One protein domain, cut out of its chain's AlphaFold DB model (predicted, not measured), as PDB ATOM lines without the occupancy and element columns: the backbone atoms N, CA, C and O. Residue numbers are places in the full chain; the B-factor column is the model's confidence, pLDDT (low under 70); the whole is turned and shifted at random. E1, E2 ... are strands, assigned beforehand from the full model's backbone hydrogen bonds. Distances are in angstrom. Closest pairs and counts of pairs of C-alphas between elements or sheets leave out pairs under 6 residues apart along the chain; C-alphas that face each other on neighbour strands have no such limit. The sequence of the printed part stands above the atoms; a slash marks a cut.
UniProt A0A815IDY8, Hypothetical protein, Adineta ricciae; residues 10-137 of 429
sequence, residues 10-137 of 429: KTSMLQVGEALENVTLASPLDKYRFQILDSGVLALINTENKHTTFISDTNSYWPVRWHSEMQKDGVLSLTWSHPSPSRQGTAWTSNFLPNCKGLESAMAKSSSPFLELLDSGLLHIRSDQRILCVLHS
ATOM      1  N   LYS A  10      40.147   0.916  16.494       90.88
ATOM      2  CA  LYS A  10      40.685   1.521  15.278       90.88
ATOM      3  C   LYS A  10      42.173   1.799  15.461       90.88
ATOM      4  O   LYS A  10      42.580   2.299  16.505       90.88
ATOM      5  N   THR A  11      42.975   1.464  14.462       95.06
ATOM      6  CA  THR A  11      44.435   1.609  14.502       95.06
ATOM      7  C   THR A  11      44.979   1.756  13.086       95.06
ATOM      8  O   THR A  11      44.351   1.284  12.143       95.06
ATOM      9  N   SER A  12      46.152   2.370  12.943       94.88
ATOM     10  CA  SER A  12      46.949   2.343  11.709       94.88
ATOM     11  C   SER A  12      47.987   1.222  11.698       94.88
ATOM     12  O   SER A  12      48.650   1.012  10.685       94.88
ATOM     13  N   MET A  13      48.120   0.491  12.810       95.12
ATOM     14  CA  MET A  13      49.072  -0.605  12.969       95.12
ATOM     15  C   MET A  13      48.396  -1.836  13.572       95.12
ATOM     16  O   MET A  13      47.758  -1.721  14.620       95.12
ATOM     17  N   LEU A  14      48.572  -2.998  12.945       95.25
ATOM     18  CA  LEU A  14      48.164  -4.300  13.469       95.25
ATOM     19  C   LEU A  14      49.392  -5.006  14.053       95.25
ATOM     20  O   LEU A  14      50.327  -5.354  13.325       95.25
ATOM     21  N   GLN A  15      49.396  -5.175  15.371       94.25
ATOM     22  CA  GLN A  15      50.495  -5.792  16.112       94.25
ATOM     23  C   GLN A  15      50.448  -7.319  16.027       94.25
ATOM     24  O   GLN A  15      49.416  -7.910  15.709       94.25
ATOM     25  N   VAL A  16      51.564  -7.973  16.360       91.62
ATOM     26  CA  VAL A  16      51.626  -9.437  16.463       91.62
ATOM     27  C   VAL A  16      50.510  -9.975  17.362       91.62
ATOM     28  O   VAL A  16      50.359  -9.546  18.505       91.62
ATOM     29  N   GLY A  17      49.765 -10.959  16.856       86.31
ATOM     30  CA  GLY A  17      48.649 -11.591  17.560       86.31
ATOM     31  C   GLY A  17      47.345 -10.786  17.557       86.31
ATOM     32  O   GLY A  17      46.327 -11.303  18.012       86.31
ATOM     33  N   GLU A  18      47.335  -9.554  17.033       91.31
ATOM     34  CA  GLU A  18      46.086  -8.865  16.707       91.31
ATOM     35  C   GLU A  18      45.521  -9.415  15.388       91.31
ATOM     36  O   GLU A  18      46.256  -9.728  14.445       91.31
ATOM     37  N   ALA A  19      44.193  -9.519  15.331       91.94
ATOM     38  CA  ALA A  19      43.466 -10.079  14.199       91.94
ATOM     39  C   ALA A  19      42.523  -9.039  13.573       91.94
ATOM     40  O   ALA A  19      41.892  -8.247  14.288       91.94
ATOM     41  N   LEU A  20      42.424  -9.026  12.242       92.50
ATOM     42  CA  LEU A  20      41.652  -8.033  11.478       92.50
ATOM     43  C   LEU A  20      40.134  -8.154  11.686       92.50
ATOM     44  O   LEU A  20      39.393  -7.202  11.450       92.50
ATOM     45  N   GLU A  21      39.640  -9.283  12.187       88.69
ATOM     46  CA  GLU A  21      38.236  -9.444  12.578       88.69
ATOM     47  C   GLU A  21      37.894  -8.554  13.771       88.69
ATOM     48  O   GLU A  21      36.760  -8.091  13.885       88.69
ATOM     49  N   ASN A  22      38.867  -8.286  14.643       87.88
ATOM     50  CA  ASN A  22      38.669  -7.586  15.913       87.88
ATOM     51  C   ASN A  22      39.091  -6.111  15.852       87.88
ATOM     52  O   ASN A  22      38.772  -5.324  16.746       87.88
ATOM     53  N   VAL A  23      39.792  -5.728  14.788       89.81
ATOM     54  CA  VAL A  23      40.438  -4.427  14.631       89.81
ATOM     55  C   VAL A  23      39.966  -3.770  13.338       89.81
ATOM     56  O   VAL A  23      39.743  -4.426  12.329       89.81
ATOM     57  N   THR A  24      39.802  -2.450  13.350       90.75
ATOM     58  CA  THR A  24      39.638  -1.670  12.117       90.75
ATOM     59  C   THR A  24      40.983  -1.059  11.755       90.75
ATOM     60  O   THR A  24      41.377  -0.053  12.347       90.75
ATOM     61  N   LEU A  25      41.689  -1.677  10.803       95.94
ATOM     62  CA  LEU A  25      42.947  -1.144  10.287       95.94
ATOM     63  C   LEU A  25      42.642  -0.045   9.262       95.94
ATOM     64  O   LEU A  25      42.159  -0.313   8.159       95.94
ATOM     65  N   ALA A  26      42.887   1.201   9.645       96.56
ATOM     66  CA  ALA A  26      42.643   2.380   8.824       96.56
ATOM     67  C   ALA A  26      43.852   3.313   8.873       96.56
ATOM     68  O   ALA A  26      44.537   3.397   9.892       96.56
ATOM     69  N   SER A  27      44.114   4.018   7.776       95.00
ATOM     70  CA  SER A  27      45.181   5.015   7.748       95.00
ATOM     71  C   SER A  27      44.891   6.157   8.746       95.00
ATOM     72  O   SER A  27      43.728   6.362   9.109       95.00
ATOM     73  N   PRO A  28      45.905   6.908   9.221       93.75
ATOM     74  CA  PRO A  28      45.714   7.941  10.248       93.75
ATOM     75  C   PRO A  28      44.630   8.989   9.934       93.75
ATOM     76  O   PRO A  28      43.902   9.400  10.837       93.75
ATOM     77  N   LEU A  29      44.486   9.384   8.667       92.88
ATOM     78  CA  LEU A  29      43.471  10.310   8.150       92.88
ATOM     79  C   LEU A  29      42.268   9.599   7.507       92.88
ATOM     80  O   LEU A  29      41.524  10.221   6.752       92.88
ATOM     81  N   ASP A  30      42.082   8.301   7.753       92.75
ATOM     82  CA  ASP A  30      40.984   7.486   7.216       92.75
ATOM     83  C   ASP A  30      40.888   7.394   5.694       92.75
ATOM     84  O   ASP A  30      39.875   6.918   5.189       92.75
ATOM     85  N   LYS A  31      41.913   7.790   4.936       93.88
ATOM     86  CA  LYS A  31      41.900   7.708   3.465       93.88
ATOM     87  C   LYS A  31      41.821   6.273   2.951       93.88
ATOM     88  O   LYS A  31      41.220   6.022   1.907       93.88
ATOM     89  N   TYR A  32      42.401   5.332   3.692       95.69
ATOM     90  CA  TYR A  32      42.414   3.919   3.333       95.69
ATOM     91  C   TYR A  32      41.967   3.047   4.498       95.69
ATOM     92  O   TYR A  32      42.238   3.345   5.662       95.69
ATOM     93  N   ARG A  33      41.311   1.932   4.173       96.19
ATOM     94  CA  ARG A  33      40.930   0.889   5.127       96.19
ATOM     95  C   ARG A  33      41.339  -0.476   4.597       96.19
ATOM     96  O   ARG A  33      41.005  -0.810   3.463       96.19
ATOM     97  N   PHE A  34      42.009  -1.261   5.429       96.44
ATOM     98  CA  PHE A  34      42.335  -2.652   5.143       96.44
ATOM     99  C   PHE A  34      41.446  -3.574   5.977       96.44
ATOM    100  O   PHE A  34      41.352  -3.413   7.195       96.44
ATOM    101  N   GLN A  35      40.752  -4.505   5.329       94.19
ATOM    102  CA  GLN A  35      39.782  -5.372   5.996       94.19
ATOM    103  C   GLN A  35      39.618  -6.711   5.280       94.19
ATOM    104  O   GLN A  35      39.949  -6.849   4.103       94.19
ATOM    105  N   ILE A  36      39.040  -7.675   5.993       92.06
ATOM    106  CA  ILE A  36      38.542  -8.922   5.414       92.06
ATOM    107  C   ILE A  36      37.090  -8.701   4.995       92.06
ATOM    108  O   ILE A  36      36.285  -8.194   5.777       92.06
ATOM    109  N   LEU A  37      36.765  -9.060   3.759       89.69
ATOM    110  CA  LEU A  37      35.398  -9.087   3.247       89.69
ATOM    111  C   LEU A  37      34.722 -10.414   3.603       89.69
ATOM    112  O   LEU A  37      35.395 -11.431   3.748       89.69
ATOM    113  N   ASP A  38      33.389 -10.434   3.651       84.94
ATOM    114  CA  ASP A  38      32.603 -11.645   3.954       84.94
ATOM    115  C   ASP A  38      32.923 -12.824   3.015       84.94
ATOM    116  O   ASP A  38      32.799 -13.989   3.385       84.94
ATOM    117  N   SER A  39      33.392 -12.517   1.805       85.75
ATOM    118  CA  SER A  39      33.827 -13.478   0.794       85.75
ATOM    119  C   SER A  39      35.220 -14.080   1.030       85.75
ATOM    120  O   SER A  39      35.704 -14.851   0.201       85.75
ATOM    121  N   GLY A  40      35.901 -13.700   2.114       86.81
ATOM    122  CA  GLY A  40      37.251 -14.163   2.433       86.81
ATOM    123  C   GLY A  40      38.371 -13.423   1.732       86.81
ATOM    124  O   GLY A  40      39.487 -13.926   1.674       86.81
ATOM    125  N   VAL A  41      38.100 -12.248   1.171       90.12
ATOM    126  CA  VAL A  41      39.109 -11.435   0.484       90.12
ATOM    127  C   VAL A  41      39.694 -10.417   1.456       90.12
ATOM    128  O   VAL A  41      38.946  -9.651   2.060       90.12
ATOM    129  N   LEU A  42      41.022 -10.366   1.570       93.31
ATOM    130  CA  LEU A  42      41.709  -9.214   2.149       93.31
ATOM    131  C   LEU A  42      41.693  -8.090   1.122       93.31
ATOM    132  O   LEU A  42      42.165  -8.281   0.004       93.31
ATOM    133  N   ALA A  43      41.158  -6.934   1.497       93.56
ATOM    134  CA  ALA A  43      40.991  -5.803   0.599       93.56
ATOM    135  C   ALA A  43      41.520  -4.511   1.222       93.56
ATOM    136  O   ALA A  43      41.192  -4.190   2.368       93.56
ATOM    137  N   LEU A  44      42.291  -3.745   0.443       94.88
ATOM    138  CA  LEU A  44      42.598  -2.344   0.737       94.88
ATOM    139  C   LEU A  44      41.654  -1.456  -0.068       94.88
ATOM    140  O   LEU A  44      41.615  -1.536  -1.295       94.88
ATOM    141  N   ILE A  45      40.893  -0.620   0.625       94.44
ATOM    142  CA  ILE A  45      39.834   0.195   0.036       94.44
ATOM    143  C   ILE A  45      40.150   1.662   0.299       94.44
ATOM    144  O   ILE A  45      40.315   2.064   1.453       94.44
ATOM    145  N   ASN A  46      40.188   2.468  -0.760       92.25
ATOM    146  CA  ASN A  46      40.163   3.919  -0.638       92.25
ATOM    147  C   ASN A  46      38.760   4.343  -0.179       92.25
ATOM    148  O   ASN A  46      37.745   4.016  -0.797       92.25
ATOM    149  N   THR A  47      38.680   5.024   0.959       92.69
ATOM    150  CA  THR A  47      37.404   5.292   1.632       92.69
ATOM    151  C   THR A  47      36.594   6.401   0.969       92.69
ATOM    152  O   THR A  47      35.367   6.400   1.125       92.69
ATOM    153  N   GLU A  48      37.248   7.294   0.227       90.75
ATOM    154  CA  GLU A  48      36.651   8.443  -0.452       90.75
ATOM    155  C   GLU A  48      35.920   7.998  -1.721       90.75
ATOM    156  O   GLU A  48      34.723   8.241  -1.867       90.75
ATOM    157  N   ASN A  49      36.608   7.269  -2.603       88.94
ATOM    158  CA  ASN A  49      36.061   6.839  -3.895       88.94
ATOM    159  C   ASN A  49      35.568   5.378  -3.919       88.94
ATOM    160  O   ASN A  49      35.065   4.920  -4.943       88.94
ATOM    161  N   LYS A  50      35.707   4.645  -2.804       90.06
ATOM    162  CA  LYS A  50      35.346   3.219  -2.653       90.06
ATOM    163  C   LYS A  50      36.082   2.272  -3.605       90.06
ATOM    164  O   LYS A  50      35.668   1.124  -3.758       90.06
ATOM    165  N   HIS A  51      37.167   2.719  -4.229       88.31
ATOM    166  CA  HIS A  51      37.969   1.888  -5.111       88.31
ATOM    167  C   HIS A  51      38.845   0.931  -4.299       88.31
ATOM    168  O   HIS A  51      39.531   1.340  -3.359       88.31
ATOM    169  N   THR A  52      38.833  -0.346  -4.671       87.50
ATOM    170  CA  THR A  52      39.696  -1.367  -4.073       87.50
ATOM    171  C   THR A  52      41.043  -1.368  -4.784       87.50
ATOM    172  O   THR A  52      41.100  -1.633  -5.981       87.50
ATOM    173  N   THR A  53      42.122  -1.080  -4.059       83.25
ATOM    174  CA  THR A  53      43.474  -0.931  -4.628       83.25
ATOM    175  C   THR A  53      44.352  -2.170  -4.436       83.25
ATOM    176  O   THR A  53      45.344  -2.337  -5.135       83.25
ATOM    177  N   PHE A  54      43.976  -3.070  -3.526       87.56
ATOM    178  CA  PHE A  54      44.624  -4.367  -3.316       87.56
ATOM    179  C   PHE A  54      43.578  -5.425  -2.971       87.56
ATOM    180  O   PHE A  54      42.666  -5.137  -2.192       87.56
ATOM    181  N   ILE A  55      43.751  -6.639  -3.504       90.31
ATOM    182  CA  ILE A  55      42.993  -7.840  -3.138       90.31
ATOM    183  C   ILE A  55      43.921  -9.057  -3.029       90.31
ATOM    184  O   ILE A  55      44.904  -9.150  -3.756       90.31
ATOM    185  N   SER A  56      43.596 -10.003  -2.146       86.56
ATOM    186  CA  SER A  56      44.327 -11.275  -1.999       86.56
ATOM    187  C   SER A  56      43.902 -12.383  -2.974       86.56
ATOM    188  O   SER A  56      44.459 -13.474  -2.907       86.56
ATOM    189  N   ASP A  57      42.895 -12.144  -3.823       84.44
ATOM    190  CA  ASP A  57      42.303 -13.130  -4.750       84.44
ATOM    191  C   ASP A  57      41.825 -14.445  -4.094       84.44
ATOM    192  O   ASP A  57      41.733 -15.494  -4.725       84.44
ATOM    193  N   THR A  58      41.440 -14.393  -2.817       84.19
ATOM    194  CA  THR A  58      40.969 -15.546  -2.021       84.19
ATOM    195  C   THR A  58      39.450 -15.698  -1.983       84.19
ATOM    196  O   THR A  58      38.901 -16.274  -1.045       84.19
ATOM    197  N   ASN A  59      38.754 -15.161  -2.986       80.31
ATOM    198  CA  ASN A  59      37.296 -15.165  -3.018       80.31
ATOM    199  C   ASN A  59      36.752 -16.601  -2.970       80.31
ATOM    200  O   ASN A  59      37.036 -17.412  -3.853       80.31
ATOM    201  N   SER A  60      35.962 -16.911  -1.946       74.62
ATOM    202  CA  SER A  60      35.340 -18.217  -1.775       74.62
ATOM    203  C   SER A  60      33.905 -18.065  -1.285       74.62
ATOM    204  O   SER A  60      33.604 -17.278  -0.392       74.62
ATOM    205  N   TYR A  61      33.013 -18.861  -1.872       66.06
ATOM    206  CA  TYR A  61      31.576 -18.854  -1.580       66.06
ATOM    207  C   TYR A  61      31.170 -19.925  -0.556       66.06
ATOM    208  O   TYR A  61      29.987 -20.227  -0.401       66.06
ATOM    209  N   TRP A  62      32.139 -20.544   0.120       72.25
ATOM    210  CA  TRP A  62      31.871 -21.552   1.146       72.25
ATOM    211  C   TRP A  62      31.573 -20.914   2.513       72.25
ATOM    212  O   TRP A  62      32.224 -19.934   2.873       72.25
ATOM    213  N   PRO A  63      30.643 -21.475   3.314       78.25
ATOM    214  CA  PRO A  63      30.336 -20.978   4.653       78.25
ATOM    215  C   PRO A  63      31.465 -21.342   5.628       78.25
ATOM    216  O   PRO A  63      31.424 -22.355   6.330       78.25
ATOM    217  N   VAL A  64      32.501 -20.512   5.649       86.94
ATOM    218  CA  VAL A  64      33.657 -20.627   6.541       86.94
ATOM    219  C   VAL A  64      33.822 -19.347   7.352       86.94
ATOM    220  O   VAL A  64      33.327 -18.285   6.983       86.94
ATOM    221  N   ARG A  65      34.510 -19.453   8.487       88.88
ATOM    222  CA  ARG A  65      34.970 -18.303   9.263       88.88
ATOM    223  C   ARG A  65      36.388 -17.972   8.840       88.88
ATOM    224  O   ARG A  65      37.252 -18.848   8.890       88.88
ATOM    225  N   TRP A  66      36.601 -16.727   8.449       91.50
ATOM    226  CA  TRP A  66      37.910 -16.193   8.100       91.50
ATOM    227  C   TRP A  66      38.622 -15.680   9.347       91.50
ATOM    228  O   TRP A  66      37.970 -15.158  10.252       91.50
ATOM    229  N   HIS A  67      39.934 -15.890   9.388       93.31
ATOM    230  CA  HIS A  67      40.826 -15.386  10.426       93.31
ATOM    231  C   HIS A  67      42.079 -14.793   9.774       93.31
ATOM    232  O   HIS A  67      42.774 -15.510   9.054       93.31
ATOM    233  N   SER A  68      42.393 -13.518   9.994       94.88
ATOM    234  CA  SER A  68      43.646 -12.917   9.537       94.88
ATOM    235  C   SER A  68      44.402 -12.247  10.664       94.88
ATOM    236  O   SER A  68      43.904 -11.324  11.303       94.88
ATOM    237  N   GLU A  69      45.639 -12.688  10.857       94.75
ATOM    238  CA  GLU A  69      46.489 -12.267  11.963       94.75
ATOM    239  C   GLU A  69      47.912 -11.962  11.514       94.75
ATOM    240  O   GLU A  69      48.444 -12.557  10.566       94.75
ATOM    241  N   MET A  70      48.539 -11.053  12.255       93.56
ATOM    242  CA  MET A  70      49.960 -10.773  12.147       93.56
ATOM    243  C   MET A  70      50.759 -11.782  12.983       93.56
ATOM    244  O   MET A  70      50.624 -11.831  14.209       93.56
ATOM    245  N   GLN A  71      51.607 -12.580  12.335       91.25
ATOM    246  CA  GLN A  71      52.403 -13.619  12.991       91.25
ATOM    247  C   GLN A  71      53.749 -13.087  13.514       91.25
ATOM    248  O   GLN A  71      54.265 -12.058  13.072       91.25
ATOM    249  N   LYS A  72      54.335 -13.807  14.484       89.88
ATOM    250  CA  LYS A  72      55.608 -13.445  15.151       89.88
ATOM    251  C   LYS A  72      56.804 -13.389  14.201       89.88
ATOM    252  O   LYS A  72      57.767 -12.680  14.467       89.88
ATOM    253  N   ASP A  73      56.752 -14.147  13.119       88.56
ATOM    254  CA  ASP A  73      57.776 -14.198  12.084       88.56
ATOM    255  C   ASP A  73      57.624 -13.079  11.040       88.56
ATOM    256  O   ASP A  73      58.360 -13.055  10.063       88.56
ATOM    257  N   GLY A  74      56.707 -12.126  11.216       88.94
ATOM    258  CA  GLY A  74      56.553 -11.033  10.260       88.94
ATOM    259  C   GLY A  74      55.699 -11.392   9.044       88.94
ATOM    260  O   GLY A  74      55.799 -10.717   8.021       88.94
ATOM    261  N   VAL A  75      54.870 -12.434   9.140       91.94
ATOM    262  CA  VAL A  75      53.968 -12.875   8.070       91.94
ATOM    263  C   VAL A  75      52.527 -12.501   8.408       91.94
ATOM    264  O   VAL A  75      52.035 -12.802   9.494       91.94
ATOM    265  N   LEU A  76      51.822 -11.873   7.463       94.25
ATOM    266  CA  LEU A  76      50.367 -11.743   7.537       94.25
ATOM    267  C   LEU A  76      49.749 -13.013   6.949       94.25
ATOM    268  O   LEU A  76      50.002 -13.348   5.789       94.25
ATOM    269  N   SER A  77      48.936 -13.706   7.738       94.50
ATOM    270  CA  SER A  77      48.260 -14.932   7.316       94.50
ATOM    271  C   SER A  77      46.757 -14.714   7.234       94.50
ATOM    272  O   SER A  77      46.194 -13.978   8.041       94.50
ATOM    273  N   LEU A  78      46.113 -15.354   6.261       94.06
ATOM    274  CA  LEU A  78      44.667 -15.498   6.158       94.06
ATOM    275  C   LEU A  78      44.336 -16.989   6.186       94.06
ATOM    276  O   LEU A  78      44.674 -17.741   5.266       94.06
ATOM    277  N   THR A  79      43.640 -17.411   7.229       93.25
ATOM    278  CA  THR A  79      43.169 -18.776   7.428       93.25
ATOM    279  C   THR A  79      41.648 -18.833   7.402       93.25
ATOM    280  O   THR A  79      40.945 -17.823   7.497       93.25
ATOM    281  N   TRP A  80      41.127 -20.038   7.218       91.81
ATOM    282  CA  TRP A  80      39.704 -20.321   7.268       91.81
ATOM    283  C   TRP A  80      39.442 -21.535   8.147       91.81
ATOM    284  O   TRP A  80      40.239 -22.473   8.205       91.81
ATOM    285  N   SER A  81      38.292 -21.529   8.810       90.12
ATOM    286  CA  SER A  81      37.796 -22.654   9.594       90.12
ATOM    287  C   SER A  81      36.323 -22.900   9.292       90.12
ATOM    288  O   SER A  81      35.512 -21.979   9.192       90.12
ATOM    289  N   HIS A  82      35.957 -24.162   9.119       86.44
ATOM    290  CA  HIS A  82      34.567 -24.577   9.031       86.44
ATOM    291  C   HIS A  82      34.023 -24.817  10.451       86.44
ATOM    292  O   HIS A  82      34.778 -25.237  11.327       86.44
ATOM    293  N   PRO A  83      32.708 -24.668  10.701       81.00
ATOM    294  CA  PRO A  83      32.102 -25.040  11.987       81.00
ATOM    295  C   PRO A  83      32.327 -26.505  12.407       81.00
ATOM    296  O   PRO A  83      32.157 -26.847  13.571       81.00
ATOM    297  N   SER A  84      32.706 -27.371  11.459       81.12
ATOM    298  CA  SER A  84      33.149 -28.734  11.756       81.12
ATOM    299  C   SER A  84      34.649 -28.708  12.075       81.12
ATOM    300  O   SER A  84      35.428 -28.331  11.195       81.12
ATOM    301  N   PRO A  85      35.071 -29.122  13.284       65.88
ATOM    302  CA  PRO A  85      36.413 -28.875  13.820       65.88
ATOM    303  C   PRO A  85      37.559 -29.554  13.053       65.88
ATOM    304  O   PRO A  85      38.721 -29.259  13.306       65.88
ATOM    305  N   SER A  86      37.263 -30.445  12.102       73.56
ATOM    306  CA  SER A  86      38.265 -31.135  11.280       73.56
ATOM    307  C   SER A  86      38.602 -30.434   9.959       73.56
ATOM    308  O   SER A  86      39.429 -30.940   9.204       73.56
ATOM    309  N   ARG A  87      37.972 -29.294   9.638       81.62
ATOM    310  CA  ARG A  87      38.169 -28.593   8.358       81.62
ATOM    311  C   ARG A  87      38.631 -27.159   8.579       81.62
ATOM    312  O   ARG A  87      37.821 -26.269   8.828       81.62
ATOM    313  N   GLN A  88      39.934 -26.952   8.446       89.00
ATOM    314  CA  GLN A  88      40.584 -25.647   8.486       89.00
ATOM    315  C   GLN A  88      41.747 -25.614   7.494       89.00
ATOM    316  O   GLN A  88      42.256 -26.667   7.100       89.00
ATOM    317  N   GLY A  89      42.190 -24.423   7.111       88.44
ATOM    318  CA  GLY A  89      43.339 -24.267   6.227       88.44
ATOM    319  C   GLY A  89      43.820 -22.830   6.118       88.44
ATOM    320  O   GLY A  89      43.204 -21.905   6.640       88.44
ATOM    321  N   THR A  90      44.929 -22.651   5.409       90.31
ATOM    322  CA  THR A  90      45.484 -21.336   5.076       90.31
ATOM    323  C   THR A  90      45.092 -20.996   3.647       90.31
ATOM    324  O   THR A  90      45.401 -21.756   2.733       90.31
ATOM    325  N   ALA A  91      44.391 -19.882   3.451       88.38
ATOM    326  CA  ALA A  91      43.999 -19.420   2.123       88.38
ATOM    327  C   ALA A  91      45.070 -18.540   1.482       88.38
ATOM    328  O   ALA A  91      45.266 -18.603   0.272       88.38
ATOM    329  N   TRP A  92      45.770 -17.729   2.279       91.88
ATOM    330  CA  TRP A  92      46.783 -16.815   1.766       91.88
ATOM    331  C   TRP A  92      47.810 -16.453   2.833       91.88
ATOM    332  O   TRP A  92      47.504 -16.429   4.025       91.88
ATOM    333  N   THR A  93      49.034 -16.164   2.396       91.50
ATOM    334  CA  THR A  93      50.102 -15.640   3.254       91.50
ATOM    335  C   THR A  93      50.854 -14.545   2.512       91.50
ATOM    336  O   THR A  93      51.052 -14.647   1.297       91.50
ATOM    337  N   SER A  94      51.351 -13.542   3.235       89.69
ATOM    338  CA  SER A  94      52.155 -12.475   2.634       89.69
ATOM    339  C   SER A  94      53.454 -12.979   2.007       89.69
ATOM    340  O   SER A  94      53.937 -12.357   1.071       89.69
ATOM    341  N   ASN A  95      53.991 -14.124   2.446       85.88
ATOM    342  CA  ASN A  95      55.200 -14.733   1.872       85.88
ATOM    343  C   ASN A  95      55.035 -15.186   0.413       85.88
ATOM    344  O   ASN A  95      56.026 -15.509  -0.238       85.88
ATOM    345  N   PHE A  96      53.810 -15.231  -0.116       78.19
ATOM    346  CA  PHE A  96      53.596 -15.473  -1.543       78.19
ATOM    347  C   PHE A  96      53.932 -14.257  -2.414       78.19
ATOM    348  O   PHE A  96      54.041 -14.397  -3.631       78.19
ATOM    349  N   LEU A  97      54.115 -13.072  -1.823       74.75
ATOM    350  CA  LEU A  97      54.514 -11.877  -2.556       74.75
ATOM    351  C   LEU A  97      56.047 -11.833  -2.750       74.75
ATOM    352  O   LEU A  97      56.787 -12.136  -1.813       74.75
ATOM    353  N   PRO A  98      56.557 -11.390  -3.920       62.06
ATOM    354  CA  PRO A  98      57.985 -11.478  -4.269       62.06
ATOM    355  C   PRO A  98      58.948 -10.788  -3.289       62.06
ATOM    356  O   PRO A  98      60.074 -11.243  -3.095       62.06
ATOM    357  N   ASN A  99      58.496  -9.700  -2.656       65.88
ATOM    358  CA  ASN A  99      59.298  -8.863  -1.757       65.88
ATOM    359  C   ASN A  99      58.976  -9.096  -0.277       65.88
ATOM    360  O   ASN A  99      59.287  -8.256   0.565       65.88
ATOM    361  N   CYS A 100      58.324 -10.211   0.040       78.38
ATOM    362  CA  CYS A 100      57.863 -10.512   1.381       78.38
ATOM    363  C   CYS A 100      58.557 -11.765   1.882       78.38
ATOM    364  O   CYS A 100      58.314 -12.871   1.402       78.38
ATOM    365  N   LYS A 101      59.463 -11.571   2.838       73.69
ATOM    366  CA  LYS A 101      60.164 -12.664   3.503       73.69
ATOM    367  C   LYS A 101      59.978 -12.507   5.001       73.69
ATOM    368  O   LYS A 101      60.357 -11.479   5.562       73.69
ATOM    369  N   GLY A 102      59.410 -13.532   5.626       72.44
ATOM    370  CA  GLY A 102      59.387 -13.645   7.078       72.44
ATOM    371  C   GLY A 102      60.794 -13.549   7.679       72.44
ATOM    372  O   GLY A 102      61.812 -13.783   7.022       72.44
ATOM    373  N   LEU A 103      60.848 -13.183   8.950       76.00
ATOM    374  CA  LEU A 103      62.047 -13.172   9.766       76.00
ATOM    375  C   LEU A 103      62.565 -14.598   9.945       76.00
ATOM    376  O   LEU A 103      61.812 -15.522  10.244       76.00
ATOM    377  N   GLU A 104      63.881 -14.769   9.839       72.88
ATOM    378  CA  GLU A 104      64.519 -16.021  10.236       72.88
ATOM    379  C   GLU A 104      64.272 -16.292  11.732       72.88
ATOM    380  O   GLU A 104      64.244 -15.363  12.546       72.88
ATOM    381  N   SER A 105      64.137 -17.566  12.118       62.69
ATOM    382  CA  SER A 105      63.744 -17.990  13.477       62.69
ATOM    383  C   SER A 105      64.587 -17.399  14.616       62.69
ATOM    384  O   SER A 105      64.111 -17.302  15.747       62.69
ATOM    385  N   ALA A 106      65.836 -17.006  14.348       59.81
ATOM    386  CA  ALA A 106      66.693 -16.324  15.317       59.81
ATOM    387  C   ALA A 106      66.301 -14.846  15.521       59.81
ATOM    388  O   ALA A 106      66.287 -14.374  16.655       59.81
ATOM    389  N   MET A 107      65.924 -14.135  14.451       61.34
ATOM    390  CA  MET A 107      65.511 -12.724  14.483       61.34
ATOM    391  C   MET A 107      64.062 -12.543  14.960       61.34
ATOM    392  O   MET A 107      63.731 -11.523  15.566       61.34
ATOM    393  N   ALA A 108      63.201 -13.544  14.748       62.31
ATOM    394  CA  ALA A 108      61.814 -13.543  15.222       62.31
ATOM    395  C   ALA A 108      61.688 -13.528  16.763       62.31
ATOM    396  O   ALA A 108      60.632 -13.206  17.300       62.31
ATOM    397  N   LYS A 109      62.755 -13.870  17.503       62.50
ATOM    398  CA  LYS A 109      62.758 -13.855  18.978       62.50
ATOM    399  C   LYS A 109      63.025 -12.477  19.585       62.50
ATOM    400  O   LYS A 109      62.685 -12.269  20.746       62.50
ATOM    401  N   SER A 110      63.650 -11.565  18.839       65.38
ATOM    402  CA  SER A 110      64.115 -10.266  19.346       65.38
ATOM    403  C   SER A 110      63.394  -9.068  18.734       65.38
ATOM    404  O   SER A 110      63.716  -7.935  19.073       65.38
ATOM    405  N   SER A 111      62.465  -9.296  17.808       73.81
ATOM    406  CA  SER A 111      61.839  -8.245  17.014       73.81
ATOM    407  C   SER A 111      60.315  -8.385  17.050       73.81
ATOM    408  O   SER A 111      59.790  -9.494  17.126       73.81
ATOM    409  N   SER A 112      59.604  -7.256  17.076       86.31
ATOM    410  CA  SER A 112      58.134  -7.213  17.107       86.31
ATOM    411  C   SER A 112      57.630  -6.624  15.791       86.31
ATOM    412  O   SER A 112      57.530  -5.402  15.672       86.31
ATOM    413  N   PRO A 113      57.413  -7.451  14.754       91.62
ATOM    414  CA  PRO A 113      56.935  -6.963  13.473       91.62
ATOM    415  C   PRO A 113      55.467  -6.541  13.558       91.62
ATOM    416  O   PRO A 113      54.678  -7.123  14.296       91.62
ATOM    417  N   PHE A 114      55.072  -5.557  12.765       93.69
ATOM    418  CA  PHE A 114      53.682  -5.125  12.674       93.69
ATOM    419  C   PHE A 114      53.346  -4.699  11.253       93.69
ATOM    420  O   PHE A 114      54.212  -4.258  10.491       93.69
ATOM    421  N   LEU A 115      52.071  -4.841  10.906       95.38
ATOM    422  CA  LEU A 115      51.511  -4.334   9.661       95.38
ATOM    423  C   LEU A 115      51.097  -2.880   9.880       95.38
ATOM    424  O   LEU A 115      50.367  -2.589  10.820       95.38
ATOM    425  N   GLU A 116      51.533  -1.973   9.020       95.50
ATOM    426  CA  GLU A 116      51.227  -0.546   9.095       95.50
ATOM    427  C   GLU A 116      50.566  -0.071   7.799       95.50
ATOM    428  O   GLU A 116      50.976  -0.452   6.700       95.50
ATOM    429  N   LEU A 117      49.549   0.778   7.950       95.88
ATOM    430  CA  LEU A 117      48.835   1.431   6.861       95.88
ATOM    431  C   LEU A 117      49.001   2.952   6.961       95.88
ATOM    432  O   LEU A 117      48.610   3.566   7.956       95.88
ATOM    433  N   LEU A 118      49.545   3.563   5.908       92.62
ATOM    434  CA  LEU A 118      49.757   5.011   5.817       92.62
ATOM    435  C   LEU A 118      48.686   5.705   4.966       92.62
ATOM    436  O   LEU A 118      48.017   5.086   4.140       92.62
ATOM    437  N   ASP A 119      48.564   7.026   5.116       90.00
ATOM    438  CA  ASP A 119      47.613   7.850   4.344       90.00
ATOM    439  C   ASP A 119      47.932   7.956   2.857       90.00
ATOM    440  O   ASP A 119      47.093   8.397   2.075       90.00
ATOM    441  N   SER A 120      49.132   7.540   2.462       84.62
ATOM    442  CA  SER A 120      49.525   7.389   1.065       84.62
ATOM    443  C   SER A 120      48.974   6.109   0.423       84.62
ATOM    444  O   SER A 120      49.180   5.897  -0.768       84.62
ATOM    445  N   GLY A 121      48.329   5.228   1.194       87.19
ATOM    446  CA  GLY A 121      47.910   3.899   0.749       87.19
ATOM    447  C   GLY A 121      49.018   2.843   0.817       87.19
ATOM    448  O   GLY A 121      48.780   1.704   0.426       87.19
ATOM    449  N   LEU A 122      50.214   3.186   1.320       89.75
ATOM    450  CA  LEU A 122      51.270   2.204   1.580       89.75
ATOM    451  C   LEU A 122      50.819   1.255   2.697       89.75
ATOM    452  O   LEU A 122      50.566   1.696   3.820       89.75
ATOM    453  N   LEU A 123      50.752  -0.035   2.374       92.56
ATOM    454  CA  LEU A 123      50.486  -1.126   3.304       92.56
ATOM    455  C   LEU A 123      51.719  -2.025   3.348       92.56
ATOM    456  O   LEU A 123      52.051  -2.692   2.365       92.56
ATOM    457  N   HIS A 124      52.409  -2.046   4.482       92.06
ATOM    458  CA  HIS A 124      53.666  -2.780   4.627       92.06
ATOM    459  C   HIS A 124      53.820  -3.400   6.012       92.06
ATOM    460  O   HIS A 124      53.240  -2.938   6.989       92.06
ATOM    461  N   ILE A 125      54.602  -4.466   6.092       92.94
ATOM    462  CA  ILE A 125      55.046  -5.069   7.340       92.94
ATOM    463  C   ILE A 125      56.454  -4.569   7.599       92.94
ATOM    464  O   ILE A 125      57.341  -4.713   6.752       92.94
ATOM    465  N   ARG A 126      56.680  -4.038   8.794       89.31
ATOM    466  CA  ARG A 126      58.010  -3.636   9.242       89.31
ATOM    467  C   ARG A 126      58.293  -4.130  10.643       89.31
ATOM    468  O   ARG A 126      57.388  -4.429  11.415       89.31
ATOM    469  N   SER A 127      59.574  -4.200  10.960       86.56
ATOM    470  CA  SER A 127      60.060  -4.380  12.314       86.56
ATOM    471  C   SER A 127      61.098  -3.303  12.585       86.56
ATOM    472  O   SER A 127      62.087  -3.187  11.858       86.56
ATOM    473  N   ASP A 128      60.819  -2.458  13.573       80.50
ATOM    474  CA  ASP A 128      61.568  -1.234  13.844       80.50
ATOM    475  C   ASP A 128      61.712  -0.360  12.579       80.50
ATOM    476  O   ASP A 128      60.711   0.114  12.029       80.50
ATOM    477  N   GLN A 129      62.946  -0.152  12.105       73.69
ATOM    478  CA  GLN A 129      63.264   0.609  10.890       73.69
ATOM    479  C   GLN A 129      63.365  -0.258   9.622       73.69
ATOM    480  O   GLN A 129      63.558   0.273   8.530       73.69
ATOM    481  N   ARG A 130      63.249  -1.587   9.729       79.81
ATOM    482  CA  ARG A 130      63.392  -2.509   8.595       79.81
ATOM    483  C   ARG A 130      62.030  -2.880   8.014       79.81
ATOM    484  O   ARG A 130      61.187  -3.432   8.715       79.81
ATOM    485  N   ILE A 131      61.847  -2.669   6.714       85.06
ATOM    486  CA  ILE A 131      60.682  -3.163   5.967       85.06
ATOM    487  C   ILE A 131      60.894  -4.653   5.660       85.06
ATOM    488  O   ILE A 131      61.923  -5.035   5.102       85.06
ATOM    489  N   LEU A 132      59.938  -5.493   6.059       84.62
ATOM    490  CA  LEU A 132      59.954  -6.947   5.853       84.62
ATOM    491  C   LEU A 132      59.140  -7.369   4.626       84.62
ATOM    492  O   LEU A 132      59.469  -8.352   3.966       84.62
ATOM    493  N   CYS A 133      58.064  -6.636   4.336       86.88
ATOM    494  CA  CYS A 133      57.159  -6.927   3.234       86.88
ATOM    495  C   CYS A 133      56.380  -5.667   2.852       86.88
ATOM    496  O   CYS A 133      55.904  -4.957   3.730       86.88
ATOM    497  N   VAL A 134      56.202  -5.403   1.560       87.56
ATOM    498  CA  VAL A 134      55.276  -4.370   1.065       87.56
ATOM    499  C   VAL A 134      54.110  -5.090   0.397       87.56
ATOM    500  O   VAL A 134      54.306  -5.756  -0.615       87.56
ATOM    501  N   LEU A 135      52.914  -4.987   0.982       87.06
ATOM    502  CA  LEU A 135      51.700  -5.637   0.476       87.06
ATOM    503  C   LEU A 135      51.051  -4.802  -0.627       87.06
ATOM    504  O   LEU A 135      50.545  -5.343  -1.604       87.06
ATOM    505  N   HIS A 136      51.071  -3.481  -0.469       85.81
ATOM    506  CA  HIS A 136      50.577  -2.535  -1.459       85.81
ATOM    507  C   HIS A 136      51.422  -1.264  -1.375       85.81
ATOM    508  O   HIS A 136      51.620  -0.726  -0.286       85.81
ATOM    509  N   SER A 137      51.949  -0.804  -2.508       81.00
ATOM    510  CA  SER A 137      52.750   0.419  -2.592       81.00
ATOM    511  C   SER A 137      51.897   1.660  -2.313       81.00
ATOM    512  O   SER A 137      50.673   1.619  -2.407       81.00
TER     513      SER A 137
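What this domain is: This is residues 10 to 137 of the 429 residues of the protein "Hypothetical protein" of Adineta ricciae (UniProt A0A815IDY8). Three small antiparallel sheets stand round a common middle as a triangle. The sheets E1 E9 E10 E11 and E2 E3 E4 E5 form a loose sandwich, only partly face to face with crossed strands, and the third, E6 E7 E8, meets them mainly through the ends of its strands near Met 70 and Leu 76. The printed part has 128 residues with no named helix and eleven named strands, E1 to E11 in chain order; it is all strand, though under half of the residues, 55, are in named elements. It is compact, with a radius of gyration of the C-alphas of 14.3 A and spans of 41 by 41 by 27 A.

How they stand to each other: One sheet of four strands runs E1 (residues 13 to 15), E9 (residues 114 to 117), E10 (residues 123 to 127), E11 (residues 130 to 136), antiparallel throughout, with E1 and E11 as its edge strands. N 14 and O 115 are within hydrogen-bond range at 2.8 A, as are N 116 and O 124 at 2.8 A, and N 125 and O 133 at 2.7 A. The second sheet runs E2 (23 to 26), E3 (32 to 36), E4 (42 to 46), E5 (52 to 55), with N 34 and O 25 at 2.9 A, N 45 and O 33 at 2.8 A, and N 53 and O 44 at 2.8 A. These two sheets form a sandwich, two sheets face to face: the parts that face each other are 10.6 A apart centre to centre, their best planes are 34 degrees apart, and the strands of the one stand at 61 degrees to those of the other. The closest C-alphas of E2 and E9 are those of Ala 26 and Leu 117, 6.6 A apart. The third sheet runs E6 (65 to 70), E7 (76 to 81), E8 (88 to 93), with N 67 and O 79 at 2.9 A and N 78 and O 92 at 2.8 A. The closest C-alphas of E6 and E1 are those of Met 70 and Gln 15, 6.4 A apart; those of E6 and E3 are Ser 68 and Ile 36, 7.7 A. E8 and E9 are apart. E2 E3 E4 E5, E6 E7 E8 and E9 E10 E11 are meanders, each strand the antiparallel neighbour of the one before.

Where its parts are: E1 begins at C-alpha 13, (49.072, -0.605, 12.969), and E11 ends at C-alpha 136, (50.577, -2.535, -1.459). E6 is 17.0 A from first to last C-alpha, E7 16.8 A, E11 16.3 A and E8 14.8 A. E6 begins at C-alpha 65, (34.970, -18.303, 9.263).

The domain as a whole: The C-alphas of Asn 49 and Ala 106 are the farthest apart, 42.9 A. The printed part has no cut. The link from E8 to E9, residues 94 to 113, is long. Mean pLDDT of the printed part is 86.5; residues 61, 85, 98 to 99 and 105 to 110 are under 70.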